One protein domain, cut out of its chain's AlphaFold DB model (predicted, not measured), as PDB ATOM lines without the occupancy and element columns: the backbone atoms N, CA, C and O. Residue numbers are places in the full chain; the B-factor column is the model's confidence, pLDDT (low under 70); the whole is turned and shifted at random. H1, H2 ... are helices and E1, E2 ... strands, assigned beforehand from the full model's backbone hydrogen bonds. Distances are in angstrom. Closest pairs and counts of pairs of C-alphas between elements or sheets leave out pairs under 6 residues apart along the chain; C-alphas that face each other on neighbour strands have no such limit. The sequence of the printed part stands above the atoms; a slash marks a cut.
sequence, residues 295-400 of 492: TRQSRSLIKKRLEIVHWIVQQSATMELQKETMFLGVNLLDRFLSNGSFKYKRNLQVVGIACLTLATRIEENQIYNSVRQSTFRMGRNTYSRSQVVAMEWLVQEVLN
ATOM      1  N   THR A 295     -11.060  42.682  65.687       48.75
ATOM      2  CA  THR A 295     -10.999  42.069  67.019       48.75
ATOM      3  C   THR A 295     -10.564  40.603  66.964       48.75
ATOM      4  O   THR A 295      -9.980  40.089  67.918       48.75
ATOM      5  N   ARG A 296     -10.754  39.938  65.815       55.12
ATOM      6  CA  ARG A 296     -10.313  38.555  65.573       55.12
ATOM      7  C   ARG A 296      -8.891  38.458  65.035       55.12
ATOM      8  O   ARG A 296      -8.324  37.363  64.996       55.12
ATOM      9  N   GLN A 297      -8.308  39.565  64.581       62.81
ATOM     10  CA  GLN A 297      -6.975  39.559  63.994       62.81
ATOM     11  C   GLN A 297      -5.908  39.703  65.081       62.81
ATOM     12  O   GLN A 297      -5.915  40.623  65.894       62.81
ATOM     13  N   SER A 298      -4.932  38.793  65.080       68.88
ATOM     14  CA  SER A 298      -3.758  38.920  65.948       68.88
ATOM     15  C   SER A 298      -3.040  40.245  65.667       68.88
ATOM     16  O   SER A 298      -2.815  40.583  64.504       68.88
ATOM     17  N   ARG A 299      -2.561  40.941  66.712       76.56
ATOM     18  CA  ARG A 299      -1.682  42.127  66.579       76.56
ATOM     19  C   ARG A 299      -0.522  41.896  65.601       76.56
ATOM     20  O   ARG A 299      -0.089  42.813  64.913       76.56
ATOM     21  N   SER A 300      -0.028  40.659  65.524       80.12
ATOM     22  CA  SER A 300       1.027  40.272  64.582       80.12
ATOM     23  C   SER A 300       0.595  40.355  63.111       80.12
ATOM     24  O   SER A 300       1.412  40.694  62.259       80.12
ATOM     25  N   LEU A 301      -0.671  40.070  62.802       83.81
ATOM     26  CA  LEU A 301      -1.225  40.139  61.452       83.81
ATOM     27  C   LEU A 301      -1.459  41.590  61.032       83.81
ATOM     28  O   LEU A 301      -1.108  41.936  59.911       83.81
ATOM     29  N   ILE A 302      -1.932  42.445  61.945       85.31
ATOM     30  CA  ILE A 302      -2.095  43.889  61.704       85.31
ATOM     31  C   ILE A 302      -0.747  44.528  61.335       85.31
ATOM     32  O   ILE A 302      -0.647  45.225  60.328       85.31
ATOM     33  N   LYS A 303       0.323  44.215  62.080       87.44
ATOM     34  CA  LYS A 303       1.679  44.693  61.754       87.44
ATOM     35  C   LYS A 303       2.144  44.227  60.371       87.44
ATOM     36  O   LYS A 303       2.646  45.024  59.587       87.44
ATOM     37  N   LYS A 304       1.946  42.945  60.040       88.06
ATOM     38  CA  LYS A 304       2.322  42.400  58.723       88.06
ATOM     39  C   LYS A 304       1.490  43.001  57.588       88.06
ATOM     40  O   LYS A 304       2.042  43.246  56.522       88.06
ATOM     41  N   ARG A 305       0.194  43.256  57.809       91.62
ATOM     42  CA  ARG A 305      -0.669  43.987  56.870       91.62
ATOM     43  C   ARG A 305      -0.071  45.360  56.587       91.62
ATOM     44  O   ARG A 305       0.128  45.674  55.422       91.62
ATOM     45  N   LEU A 306       0.262  46.128  57.625       91.88
ATOM     46  CA  LEU A 306       0.817  47.474  57.475       91.88
ATOM     47  C   LEU A 306       2.105  47.479  56.639       91.88
ATOM     48  O   LEU A 306       2.224  48.273  55.712       91.88
ATOM     49  N   GLU A 307       3.031  46.549  56.900       92.31
ATOM     50  CA  GLU A 307       4.252  46.403  56.090       92.31
ATOM     51  C   GLU A 307       3.940  46.147  54.604       92.31
ATOM     52  O   GLU A 307       4.590  46.705  53.718       92.31
ATOM     53  N   ILE A 308       2.948  45.299  54.322       95.19
ATOM     54  CA  ILE A 308       2.558  44.957  52.952       95.19
ATOM     55  C   ILE A 308       1.843  46.130  52.280       95.19
ATOM     56  O   ILE A 308       2.140  46.424  51.127       95.19
ATOM     57  N   VAL A 309       0.931  46.814  52.976       95.56
ATOM     58  CA  VAL A 309       0.223  47.988  52.445       95.56
ATOM     59  C   VAL A 309       1.211  49.106  52.137       95.56
ATOM     60  O   VAL A 309       1.172  49.648  51.038       95.56
ATOM     61  N   HIS A 310       2.157  49.387  53.037       94.88
ATOM     62  CA  HIS A 310       3.224  50.352  52.777       94.88
ATOM     63  C   HIS A 310       4.015  49.985  51.516       94.88
ATOM     64  O   HIS A 310       4.267  50.835  50.662       94.88
ATOM     65  N   TRP A 311       4.370  48.704  51.355       95.56
ATOM     66  CA  TRP A 311       5.021  48.241  50.131       95.56
ATOM     67  C   TRP A 311       4.133  48.423  48.891       95.56
ATOM     68  O   TRP A 311       4.641  48.873  47.871       95.56
ATOM     69  N   ILE A 312       2.828  48.130  48.959       96.69
ATOM     70  CA  ILE A 312       1.891  48.337  47.840       96.69
ATOM     71  C   ILE A 312       1.860  49.815  47.438       96.69
ATOM     72  O   ILE A 312       1.991  50.118  46.254       96.69
ATOM     73  N   VAL A 313       1.740  50.726  48.408       95.31
ATOM     74  CA  VAL A 313       1.728  52.176  48.165       95.31
ATOM     75  C   VAL A 313       3.035  52.608  47.497       95.31
ATOM     76  O   VAL A 313       3.010  53.184  46.409       95.31
ATOM     77  N   GLN A 314       4.185  52.233  48.062       94.50
ATOM     78  CA  GLN A 314       5.498  52.567  47.505       94.50
ATOM     79  C   GLN A 314       5.707  51.993  46.096       94.50
ATOM     80  O   GLN A 314       6.200  52.683  45.199       94.50
ATOM     81  N   GLN A 315       5.338  50.728  45.886       93.75
ATOM     82  CA  GLN A 315       5.503  50.050  44.605       93.75
ATOM     83  C   GLN A 315       4.587  50.658  43.542       93.75
ATOM     84  O   GLN A 315       5.019  50.836  42.405       93.75
ATOM     85  N   SER A 316       3.355  51.019  43.909       94.12
ATOM     86  CA  SER A 316       2.415  51.674  43.000       94.12
ATOM     87  C   SER A 316       2.917  53.045  42.547       94.12
ATOM     88  O   SER A 316       2.868  53.332  41.356       94.12
ATOM     89  N   ALA A 317       3.508  53.835  43.453       92.50
ATOM     90  CA  ALA A 317       4.144  55.106  43.117       92.50
ATOM     91  C   ALA A 317       5.378  54.913  42.219       92.50
ATOM     92  O   ALA A 317       5.534  55.610  41.225       92.50
ATOM     93  N   THR A 318       6.225  53.926  42.530       91.81
ATOM     94  CA  THR A 318       7.441  53.624  41.747       91.81
ATOM     95  C   THR A 318       7.117  53.177  40.319       91.81
ATOM     96  O   THR A 318       7.886  53.427  39.397       91.81
ATOM     97  N   MET A 319       5.994  52.483  40.140       89.38
ATOM     98  CA  MET A 319       5.513  52.013  38.840       89.38
ATOM     99  C   MET A 319       4.559  52.998  38.151       89.38
ATOM    100  O   MET A 319       4.057  52.668  37.079       89.38
ATOM    101  N   GLU A 320       4.294  54.158  38.761       91.62
ATOM    102  CA  GLU A 320       3.354  55.174  38.268       91.62
ATOM    103  C   GLU A 320       1.951  54.609  37.962       91.62
ATOM    104  O   GLU A 320       1.311  54.960  36.970       91.62
ATOM    105  N   LEU A 321       1.467  53.698  38.815       92.94
ATOM    106  CA  LEU A 321       0.140  53.094  38.671       92.94
ATOM    107  C   LEU A 321      -0.973  54.086  39.022       92.94
ATOM    108  O   LEU A 321      -0.793  54.999  39.832       92.94
ATOM    109  N   GLN A 322      -2.161  53.858  38.460       93.69
ATOM    110  CA  GLN A 322      -3.368  54.592  38.826       93.69
ATOM    111  C   GLN A 322      -3.735  54.347  40.296       93.69
ATOM    112  O   GLN A 322      -3.477  53.279  40.869       93.69
ATOM    113  N   LYS A 323      -4.383  55.335  40.924       94.62
ATOM    114  CA  LYS A 323      -4.813  55.224  42.325       94.62
ATOM    115  C   LYS A 323      -5.856  54.116  42.475       94.62
ATOM    116  O   LYS A 323      -5.773  53.336  43.419       94.62
ATOM    117  N   GLU A 324      -6.752  53.953  41.507       94.81
ATOM    118  CA  GLU A 324      -7.704  52.843  41.412       94.81
ATOM    119  C   GLU A 324      -7.014  51.486  41.607       94.81
ATOM    120  O   GLU A 324      -7.454  50.682  42.431       94.81
ATOM    121  N   THR A 325      -5.879  51.272  40.932       95.69
ATOM    122  CA  THR A 325      -5.068  50.051  41.015       95.69
ATOM    123  C   THR A 325      -4.507  49.828  42.418       95.69
ATOM    124  O   THR A 325      -4.600  48.724  42.959       95.69
ATOM    125  N   MET A 326      -3.953  50.873  43.039       96.06
ATOM    126  CA  MET A 326      -3.414  50.810  44.402       96.06
ATOM    127  C   MET A 326      -4.508  50.464  45.423       96.06
ATOM    128  O   MET A 326      -4.357  49.520  46.201       96.06
ATOM    129  N   PHE A 327      -5.630  51.189  45.388       96.12
ATOM    130  CA  PHE A 327      -6.762  50.957  46.287       96.12
ATOM    131  C   PHE A 327      -7.375  49.567  46.075       96.12
ATOM    132  O   PHE A 327      -7.745  48.905  47.045       96.12
ATOM    133  N   LEU A 328      -7.456  49.091  44.827       95.50
ATOM    134  CA  LEU A 328      -7.912  47.737  44.523       95.50
ATOM    135  C   LEU A 328      -6.943  46.677  45.066       95.50
ATOM    136  O   LEU A 328      -7.384  45.677  45.630       95.50
ATOM    137  N   GLY A 329      -5.631  46.899  44.954       96.12
ATOM    138  CA  GLY A 329      -4.609  46.006  45.503       96.12
ATOM    139  C   GLY A 329      -4.739  45.827  47.017       96.12
ATOM    140  O   GLY A 329      -4.741  44.694  47.505       96.12
ATOM    141  N   VAL A 330      -4.925  46.926  47.756       95.19
ATOM    142  CA  VAL A 330      -5.167  46.882  49.210       95.19
ATOM    143  C   VAL A 330      -6.512  46.219  49.525       95.19
ATOM    144  O   VAL A 330      -6.580  45.356  50.398       95.19
ATOM    145  N   ASN A 331      -7.567  46.516  48.756       93.31
ATOM    146  CA  ASN A 331      -8.873  45.872  48.918       93.31
ATOM    147  C   ASN A 331      -8.806  44.341  48.789       93.31
ATOM    148  O   ASN A 331      -9.408  43.615  49.583       93.31
ATOM    149  N   LEU A 332      -8.074  43.842  47.790       94.69
ATOM    150  CA  LEU A 332      -7.870  42.410  47.575       94.69
ATOM    151  C   LEU A 332      -7.107  41.771  48.741       94.69
ATOM    152  O   LEU A 332      -7.516  40.708  49.214       94.69
ATOM    153  N   LEU A 333      -6.051  42.432  49.226       94.50
ATOM    154  CA  LEU A 333      -5.265  41.980  50.376       94.50
ATOM    155  C   LEU A 333      -6.137  41.851  51.627       94.50
ATOM    156  O   LEU A 333      -6.167  40.796  52.258       94.50
ATOM    157  N   ASP A 334      -6.876  42.899  51.965       91.31
ATOM    158  CA  ASP A 334      -7.669  42.966  53.191       91.31
ATOM    159  C   ASP A 334      -8.784  41.915  53.216       91.31
ATOM    160  O   ASP A 334      -9.002  41.217  54.214       91.31
ATOM    161  N   ARG A 335      -9.434  41.704  52.071       90.06
ATOM    162  CA  ARG A 335     -10.442  40.651  51.908       90.06
ATOM    163  C   ARG A 335      -9.838  39.255  51.943       90.06
ATOM    164  O   ARG A 335     -10.471  38.334  52.460       90.06
ATOM    165  N   PHE A 336      -8.634  39.078  51.405       91.62
ATOM    166  CA  PHE A 336      -7.922  37.809  51.501       91.62
ATOM    167  C   PHE A 336      -7.599  37.483  52.964       91.62
ATOM    168  O   PHE A 336      -7.945  36.399  53.434       91.62
ATOM    169  N   LEU A 337      -7.034  38.447  53.701       89.81
ATOM    170  CA  LEU A 337      -6.676  38.307  55.118       89.81
ATOM    171  C   LEU A 337      -7.890  38.083  56.031       89.81
ATOM    172  O   LEU A 337      -7.778  37.442  57.074       89.81
ATOM    173  N   SER A 338      -9.065  38.563  55.624       85.69
ATOM    174  CA  SER A 338     -10.324  38.331  56.344       85.69
ATOM    175  C   SER A 338     -10.826  36.887  56.237       85.69
ATOM    176  O   SER A 338     -11.484  36.400  57.155       85.69
ATOM    177  N   ASN A 339     -10.497  36.185  55.147       86.81
ATOM    178  CA  ASN A 339     -10.879  34.784  54.908       86.81
ATOM    179  C   ASN A 339      -9.837  33.771  55.412       86.81
ATOM    180  O   ASN A 339     -10.040  32.557  55.314       86.81
ATOM    181  N   GLY A 340      -8.709  34.245  55.935       87.69
ATOM    182  CA  GLY A 340      -7.659  33.399  56.474       87.69
ATOM    183  C   GLY A 340      -6.288  34.042  56.376       87.69
ATOM    184  O   GLY A 340      -6.124  35.154  55.885       87.69
ATOM    185  N   SER A 341      -5.265  33.336  56.842       88.50
ATOM    186  CA  SER A 341      -3.899  33.853  56.791       88.50
ATOM    187  C   SER A 341      -2.855  32.747  56.676       88.50
ATOM    188  O   SER A 341      -3.153  31.555  56.774       88.50
ATOM    189  N   PHE A 342      -1.608  33.158  56.452       91.19
ATOM    190  CA  PHE A 342      -0.449  32.279  56.521       91.19
ATOM    191  C   PHE A 342       0.342  32.531  57.803       91.19
ATOM    192  O   PHE A 342       0.555  33.674  58.209       91.19
ATOM    193  N   LYS A 343       0.882  31.454  58.380       87.00
ATOM    194  CA  LYS A 343       1.782  31.525  59.539       87.00
ATOM    195  C   LYS A 343       3.074  32.290  59.212       87.00
ATOM    196  O   LYS A 343       3.497  33.177  59.959       87.00
ATOM    197  N   TYR A 344       3.688  31.964  58.075       89.38
ATOM    198  CA  TYR A 344       4.995  32.487  57.676       89.38
ATOM    199  C   TYR A 344       4.895  33.840  56.966       89.38
ATOM    200  O   TYR A 344       4.111  34.014  56.033       89.38
ATOM    201  N   LYS A 345       5.762  34.783  57.368       90.06
ATOM    202  CA  LYS A 345       5.855  36.134  56.782       90.06
ATOM    203  C   LYS A 345       6.090  36.092  55.270       90.06
ATOM    204  O   LYS A 345       5.449  36.837  54.541       90.06
ATOM    205  N   ARG A 346       6.950  35.180  54.805       93.06
ATOM    206  CA  ARG A 346       7.285  35.007  53.385       93.06
ATOM    207  C   ARG A 346       6.041  34.799  52.511       93.06
ATOM    208  O   ARG A 346       5.909  35.447  51.484       93.06
ATOM    209  N   ASN A 347       5.086  33.978  52.948       94.38
ATOM    210  CA  ASN A 347       3.870  33.720  52.168       94.38
ATOM    211  C   ASN A 347       2.950  34.946  52.120       94.38
ATOM    212  O   ASN A 347       2.399  35.246  51.067       94.38
ATOM    213  N   LEU A 348       2.832  35.695  53.222       93.12
ATOM    214  CA  LEU A 348       2.051  36.938  53.258       93.12
ATOM    215  C   LEU A 348       2.632  38.016  52.331       93.12
ATOM    216  O   LEU A 348       1.886  38.740  51.682       93.12
ATOM    217  N   GLN A 349       3.956  38.090  52.209       95.38
ATOM    218  CA  GLN A 349       4.596  38.988  51.249       95.38
ATOM    219  C   GLN A 349       4.231  38.634  49.798       95.38
ATOM    220  O   GLN A 349       3.891  39.524  49.021       95.38
ATOM    221  N   VAL A 350       4.216  37.341  49.445       95.88
ATOM    222  CA  VAL A 350       3.750  36.899  48.114       95.88
ATOM    223  C   VAL A 350       2.278  37.242  47.901       95.88
ATOM    224  O   VAL A 350       1.924  37.639  46.798       95.88
ATOM    225  N   VAL A 351       1.428  37.160  48.935       96.94
ATOM    226  CA  VAL A 351       0.025  37.616  48.850       96.94
ATOM    227  C   VAL A 351      -0.038  39.091  48.460       96.94
ATOM    228  O   VAL A 351      -0.789  39.433  47.554       96.94
ATOM    229  N   GLY A 352       0.769  39.954  49.084       96.25
ATOM    230  CA  GLY A 352       0.839  41.376  48.734       96.25
ATOM    231  C   GLY A 352       1.226  41.618  47.274       96.25
ATOM    232  O   GLY A 352       0.540  42.347  46.558       96.25
ATOM    233  N   ILE A 353       2.284  40.943  46.810       96.25
ATOM    234  CA  ILE A 353       2.748  41.019  45.414       96.25
ATOM    235  C   ILE A 353       1.663  40.517  44.452       96.25
ATOM    236  O   ILE A 353       1.405  41.144  43.423       96.25
ATOM    237  N   ALA A 354       1.010  39.404  44.788       96.44
ATOM    238  CA  ALA A 354      -0.061  38.814  43.998       96.44
ATOM    239  C   ALA A 354      -1.294  39.724  43.928       96.44
ATOM    240  O   ALA A 354      -1.849  39.904  42.850       96.44
ATOM    241  N   CYS A 355      -1.703  40.347  45.038       97.00
ATOM    242  CA  CYS A 355      -2.837  41.272  45.064       97.00
ATOM    243  C   CYS A 355      -2.581  42.506  44.192       97.00
ATOM    244  O   CYS A 355      -3.452  42.878  43.409       97.00
ATOM    245  N   LEU A 356      -1.382  43.099  44.271       95.75
ATOM    246  CA  LEU A 356      -1.016  44.226  43.412       95.75
ATOM    247  C   LEU A 356      -0.934  43.808  41.938       95.75
ATOM    248  O   LEU A 356      -1.499  44.481  41.085       95.75
ATOM    249  N   THR A 357      -0.311  42.665  41.637       94.06
ATOM    250  CA  THR A 357      -0.224  42.138  40.261       94.06
ATOM    251  C   THR A 357      -1.608  41.873  39.670       94.06
ATOM    252  O   THR A 357      -1.874  42.233  38.521       94.06
ATOM    253  N   LEU A 358      -2.516  41.302  40.463       94.69
ATOM    254  CA  LEU A 358      -3.893  41.061  40.060       94.69
ATOM    255  C   LEU A 358      -4.649  42.376  39.833       94.69
ATOM    256  O   LEU A 358      -5.350  42.493  38.832       94.69
ATOM    257  N   ALA A 359      -4.481  43.373  40.707       95.38
ATOM    258  CA  ALA A 359      -5.078  44.695  40.529       95.38
ATOM    259  C   ALA A 359      -4.574  45.383  39.253       95.38
ATOM    260  O   ALA A 359      -5.382  45.860  38.459       95.38
ATOM    261  N   THR A 360      -3.263  45.344  38.989       93.38
ATOM    262  CA  THR A 360      -2.662  45.855  37.747       93.38
ATOM    263  C   THR A 360      -3.272  45.188  36.516       93.38
ATOM    264  O   THR A 360      -3.564  45.860  35.537       93.38
ATOM    265  N   ARG A 361      -3.534  43.875  36.539       90.88
ATOM    266  CA  ARG A 361      -4.200  43.192  35.413       90.88
ATOM    267  C   ARG A 361      -5.647  43.620  35.189       90.88
ATOM    268  O   ARG A 361      -6.153  43.437  34.085       90.88
ATOM    269  N   ILE A 362      -6.322  44.071  36.241       91.75
ATOM    270  CA  ILE A 362      -7.737  44.442  36.198       91.75
ATOM    271  C   ILE A 362      -7.899  45.890  35.728       91.75
ATOM    272  O   ILE A 362      -8.752  46.141  34.878       91.75
ATOM    273  N   GLU A 363      -7.102  46.810  36.269       91.88
ATOM    274  CA  GLU A 363      -7.279  48.256  36.072       91.88
ATOM    275  C   GLU A 363      -6.335  48.847  35.016       91.88
ATOM    276  O   GLU A 363      -6.715  49.770  34.294       91.88
ATOM    277  N   GLU A 364      -5.115  48.317  34.874       90.38
ATOM    278  CA  GLU A 364      -4.100  48.930  34.016       90.38
ATOM    279  C   GLU A 364      -4.132  48.425  32.574       90.38
ATOM    280  O   GLU A 364      -4.571  47.321  32.239       90.38
ATOM    281  N   ASN A 365      -3.565  49.238  31.682       83.38
ATOM    282  CA  ASN A 365      -3.306  48.808  30.315       83.38
ATOM    283  C   ASN A 365      -2.250  47.691  30.280       83.38
ATOM    284  O   ASN A 365      -1.289  47.679  31.049       83.38
ATOM    285  N   GLN A 366      -2.362  46.803  29.288       68.62
ATOM    286  CA  GLN A 366      -1.539  45.591  29.154       68.62
ATOM    287  C   GLN A 366      -0.013  45.831  29.159       68.62
ATOM    288  O   GLN A 366       0.746  44.913  29.463       68.62
ATOM    289  N   ILE A 367       0.446  47.045  28.838       68.62
ATOM    290  CA  ILE A 367       1.868  47.427  28.831       68.62
ATOM    291  C   ILE A 367       2.464  47.385  30.250       68.62
ATOM    292  O   ILE A 367       3.610  46.968  30.407       68.62
ATOM    293  N   TYR A 368       1.678  47.729  31.274       64.38
ATOM    294  CA  TYR A 368       2.104  47.792  32.679       64.38
ATOM    295  C   TYR A 368       1.972  46.458  33.421       64.38
ATOM    296  O   TYR A 368       2.275  46.361  34.608       64.38
ATOM    297  N   ASN A 369       1.531  45.405  32.731       63.59
ATOM    298  CA  ASN A 369       1.290  44.105  33.333       63.59
ATOM    299  C   ASN A 369       2.618  43.479  33.807       63.59
ATOM    300  O   ASN A 369       3.429  42.998  33.005       63.59
ATOM    301  N   SER A 370       2.824  43.466  35.130       58.69
ATOM    302  CA  SER A 370       4.043  43.001  35.812       58.69
ATOM    303  C   SER A 370       4.359  41.518  35.587       58.69
ATOM    304  O   SER A 370       5.439  41.056  35.935       58.69
ATOM    305  N   VAL A 371       3.489  40.771  34.900       55.62
ATOM    306  CA  VAL A 371       3.725  39.391  34.428       55.62
ATOM    307  C   VAL A 371       4.981  39.237  33.582       55.62
ATOM    308  O   VAL A 371       5.530  38.139  33.487       55.62
ATOM    309  N   ARG A 372       5.451  40.318  32.961       64.81
ATOM    310  CA  ARG A 372       6.715  40.310  32.218       64.81
ATOM    311  C   ARG A 372       7.945  40.237  33.124       64.81
ATOM    312  O   ARG A 372       9.009  39.865  32.643       64.81
ATOM    313  N   GLN A 373       7.812  40.559  34.409       74.62
ATOM    314  CA  GLN A 373       8.904  40.458  35.368       74.62
ATOM    315  C   GLN A 373       9.144  38.989  35.733       74.62
ATOM    316  O   GLN A 373       8.229  38.247  36.093       74.62
ATOM    317  N   SER A 374      10.400  38.558  35.621       77.31
ATOM    318  CA  SER A 374      10.825  37.208  36.006       77.31
ATOM    319  C   SER A 374      10.933  37.048  37.524       77.31
ATOM    320  O   SER A 374      10.742  35.947  38.049       77.31
ATOM    321  N   THR A 375      11.214  38.145  38.232       87.38
ATOM    322  CA  THR A 375      11.449  38.171  39.676       87.38
ATOM    323  C   THR A 375      10.798  39.383  40.333       87.38
ATOM    324  O   THR A 375      10.749  40.468  39.759       87.38
ATOM    325  N   PHE A 376      10.324  39.186  41.561       90.94
ATOM    326  CA  PHE A 376       9.684  40.205  42.387       90.94
ATOM    327  C   PHE A 376      10.435  40.314  43.710       90.94
ATOM    328  O   PHE A 376      10.776  39.294  44.310       90.94
ATOM    329  N   ARG A 377      10.702  41.534  44.182       90.44
ATOM    330  CA  ARG A 377      11.461  41.769  45.419       90.44
ATOM    331  C   ARG A 377      10.616  42.511  46.444       90.44
ATOM    332  O   ARG A 377      10.030  43.544  46.139       90.44
ATOM    333  N   MET A 378      10.606  42.003  47.672       91.38
ATOM    334  CA  MET A 378      10.020  42.680  48.828       91.38
ATOM    335  C   MET A 378      10.979  42.542  50.015       91.38
ATOM    336  O   MET A 378      11.185  41.450  50.555       91.38
ATOM    337  N   GLY A 379      11.608  43.654  50.404       88.12
ATOM    338  CA  GLY A 379      12.696  43.657  51.385       88.12
ATOM    339  C   GLY A 379      13.892  42.818  50.912       88.12
ATOM    340  O   GLY A 379      14.400  43.009  49.807       88.12
ATOM    341  N   ARG A 380      14.335  41.866  51.746       88.56
ATOM    342  CA  ARG A 380      15.428  40.923  51.421       88.56
ATOM    343  C   ARG A 380      14.976  39.699  50.627       88.56
ATOM    344  O   ARG A 380      15.813  38.932  50.165       88.56
ATOM    345  N   ASN A 381      13.668  39.503  50.477       92.88
ATOM    346  CA  ASN A 381      13.130  38.327  49.815       92.88
ATOM    347  C   ASN A 381      12.931  38.585  48.323       92.88
ATOM    348  O   ASN A 381      12.361  39.601  47.923       92.88
ATOM    349  N   THR A 382      13.347  37.608  47.523       94.12
ATOM    350  CA  THR A 382      13.053  37.527  46.092       94.12
ATOM    351  C   THR A 382      12.085  36.376  45.841       94.12
ATOM    352  O   THR A 382      12.191  35.315  46.469       94.12
ATOM    353  N   TYR A 383      11.147  36.599  44.930       94.56
ATOM    354  CA  TYR A 383      10.088  35.674  44.554       94.56
ATOM    355  C   TYR A 383      10.097  35.453  43.049       94.56
ATOM    356  O   TYR A 383      10.275  36.399  42.279       94.56
ATOM    357  N   SER A 384       9.910  34.204  42.632       93.69
ATOM    358  CA  SER A 384       9.803  33.865  41.216       93.69
ATOM    359  C   SER A 384       8.416  34.207  40.675       93.69
ATOM    360  O   SER A 384       7.421  34.240  41.405       93.69
ATOM    361  N   ARG A 385       8.321  34.376  39.354       91.62
ATOM    362  CA  ARG A 385       7.032  34.507  38.665       91.62
ATOM    363  C   ARG A 385       6.073  33.349  38.963       91.62
ATOM    364  O   ARG A 385       4.891  33.592  39.189       91.62
ATOM    365  N   SER A 386       6.565  32.111  39.016       92.19
ATOM    366  CA  SER A 386       5.748  30.929  39.329       92.19
ATOM    367  C   SER A 386       5.124  30.985  40.729       92.19
ATOM    368  O   SER A 386       3.963  30.618  40.889       92.19
ATOM    369  N   GLN A 387       5.840  31.512  41.729       94.75
ATOM    370  CA  GLN A 387       5.298  31.728  43.078       94.75
ATOM    371  C   GLN A 387       4.174  32.764  43.075       94.75
ATOM    372  O   GLN A 387       3.111  32.532  43.649       94.75
ATOM    373  N   VAL A 388       4.385  33.896  42.395       95.12
ATOM    374  CA  VAL A 388       3.389  34.973  42.331       95.12
ATOM    375  C   VAL A 388       2.130  34.513  41.600       95.12
ATOM    376  O   VAL A 388       1.038  34.682  42.132       95.12
ATOM    377  N   VAL A 389       2.262  33.856  40.445       93.44
ATOM    378  CA  VAL A 389       1.103  33.374  39.673       93.44
ATOM    379  C   VAL A 389       0.317  32.305  40.437       93.44
ATOM    380  O   VAL A 389      -0.913  32.326  40.441       93.44
ATOM    381  N   ALA A 390       1.006  31.395  41.131       95.38
ATOM    382  CA  ALA A 390       0.350  30.418  41.994       95.38
ATOM    383  C   ALA A 390      -0.446  31.097  43.120       95.38
ATOM    384  O   ALA A 390      -1.586  30.721  43.397       95.38
ATOM    385  N   MET A 391       0.130  32.125  43.747       96.94
ATOM    386  CA  MET A 391      -0.547  32.874  44.802       96.94
ATOM    387  C   MET A 391      -1.726  33.694  44.268       96.94
ATOM    388  O   MET A 391      -2.771  33.721  44.906       96.94
ATOM    389  N   GLU A 392      -1.623  34.311  43.089       95.81
ATOM    390  CA  GLU A 392      -2.748  35.017  42.460       95.81
ATOM    391  C   GLU A 392      -3.945  34.108  42.210       95.81
ATOM    392  O   GLU A 392      -5.093  34.530  42.372       95.81
ATOM    393  N   TRP A 393      -3.687  32.864  41.805       95.69
ATOM    394  CA  TRP A 393      -4.745  31.879  41.631       95.69
ATOM    395  C   TRP A 393      -5.428  31.567  42.962       95.69
ATOM    396  O   TRP A 393      -6.655  31.567  43.046       95.69
ATOM    397  N   LEU A 394      -4.642  31.367  44.024       96.88
ATOM    398  CA  LEU A 394      -5.184  31.144  45.360       96.88
ATOM    399  C   LEU A 394      -5.977  32.356  45.870       96.88
ATOM    400  O   LEU A 394      -7.049  32.171  46.440       96.88
ATOM    401  N   VAL A 395      -5.496  33.584  45.649       96.62
ATOM    402  CA  VAL A 395      -6.215  34.813  46.021       96.62
ATOM    403  C   VAL A 395      -7.582  34.855  45.341       96.62
ATOM    404  O   VAL A 395      -8.593  35.074  46.007       96.62
ATOM    405  N   GLN A 396      -7.644  34.576  44.038       95.62
ATOM    406  CA  GLN A 396      -8.912  34.511  43.309       95.62
ATOM    407  C   GLN A 396      -9.833  33.407  43.844       95.62
ATOM    408  O   GLN A 396     -11.021  33.658  44.036       95.62
ATOM    409  N   GLU A 397      -9.298  32.219  44.137       95.19
ATOM    410  CA  GLU A 397     -10.061  31.098  44.697       95.19
ATOM    411  C   GLU A 397     -10.660  31.453  46.068       95.19
ATOM    412  O   GLU A 397     -11.856  31.270  46.287       95.19
ATOM    413  N   VAL A 398      -9.859  32.031  46.970       92.88
ATOM    414  CA  VAL A 398     -10.300  32.467  48.305       92.88
ATOM    415  C   VAL A 398     -11.379  33.550  48.213       92.88
ATOM    416  O   VAL A 398     -12.335  33.540  48.985       92.88
ATOM    417  N   LEU A 399     -11.273  34.456  47.241       91.62
ATOM    418  CA  LEU A 399     -12.250  35.524  47.018       91.62
ATOM    419  C   LEU A 399     -13.456  35.093  46.167       91.62
ATOM    420  O   LEU A 399     -14.287  35.939  45.820       91.62
ATOM    421  N   ASN A 400     -13.578  33.807  45.819       92.12
ATOM    422  CA  ASN A 400     -14.607  33.278  44.919       92.12
ATOM    423  C   ASN A 400     -14.682  34.045  43.584       92.12
ATOM    424  O   ASN A 400     -15.769  34.317  43.076       92.12
TER     425      ASN A 400
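Overview. This is residues 295 to 400 of the 492 residues of the protein "Cyclin N-terminal domain-containing protein" of Kalanchoe fedtschenkoi (UniProt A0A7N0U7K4). H3 runs through the middle of a helical body, with H1 and H2 packed beside it in an up-and-down bundle, each helix running against the one before, while H4 crosses H3 on the side away from H1. A small strand hairpin, E1 and E2, sits beside H3 on the side away from H2. The printed part has 106 residues with four named helices and two named strands, which follow each other along the chain as H1, H2, H3, E1, E2, H4; the sheet, E1 - E2, is antiparallel and the class is mostly helix. It is compact, with a radius of gyration of the C-alphas of 12.8 A and spans of 40 by 27 by 26 A.

Along the chain. H1, residues 299 to 318, begins at C-alpha 299 (-1.682, 42.127, 66.579) and is 28.8 A long. H2 is residues 323 to 338, 22.6 A; H3 is residues 345 to 363, 27.4 A. E1 is residues 375 to 378 and E2 residues 381 to 384. H4, residues 385 to 398, 19.9 A, ends at C-alpha 398 (-10.300, 32.467, 48.305).

Arrangement. H2 and H3, the hubs, form a hairpin at a steep tilt of 43 degrees; their closest C-alphas, Gly 329 and Leu 356, are 4.5 A apart. H1 and H2 form a hairpin at a shallow tilt of 20 degrees, closest at the C-alphas of Ser 316 and Met 326, 6.1 A. H1 touches H3 with residues 304 to 312 alone. H3 and H4 touch about perpendicular, at 80 degrees, with the C-alphas of Ala 354 and Glu 392 closest, 4.9 A. H1 and H4 are apart. In the hairpin E1 and E2, N 376 and O 383 are 2.9 A apart, within hydrogen-bond range. In H1, H2, H3 and H4 every O i to N i+4 pair is within that range.

Size, cuts and confidence. The farthest C-alphas, Thr 295 and Ile 367, are 40.7 A apart. The printed part has no cut; the link H3 to E1 is long, 11 residues. pLDDT is under 70 at residues 295 to 298 and 366 to 372.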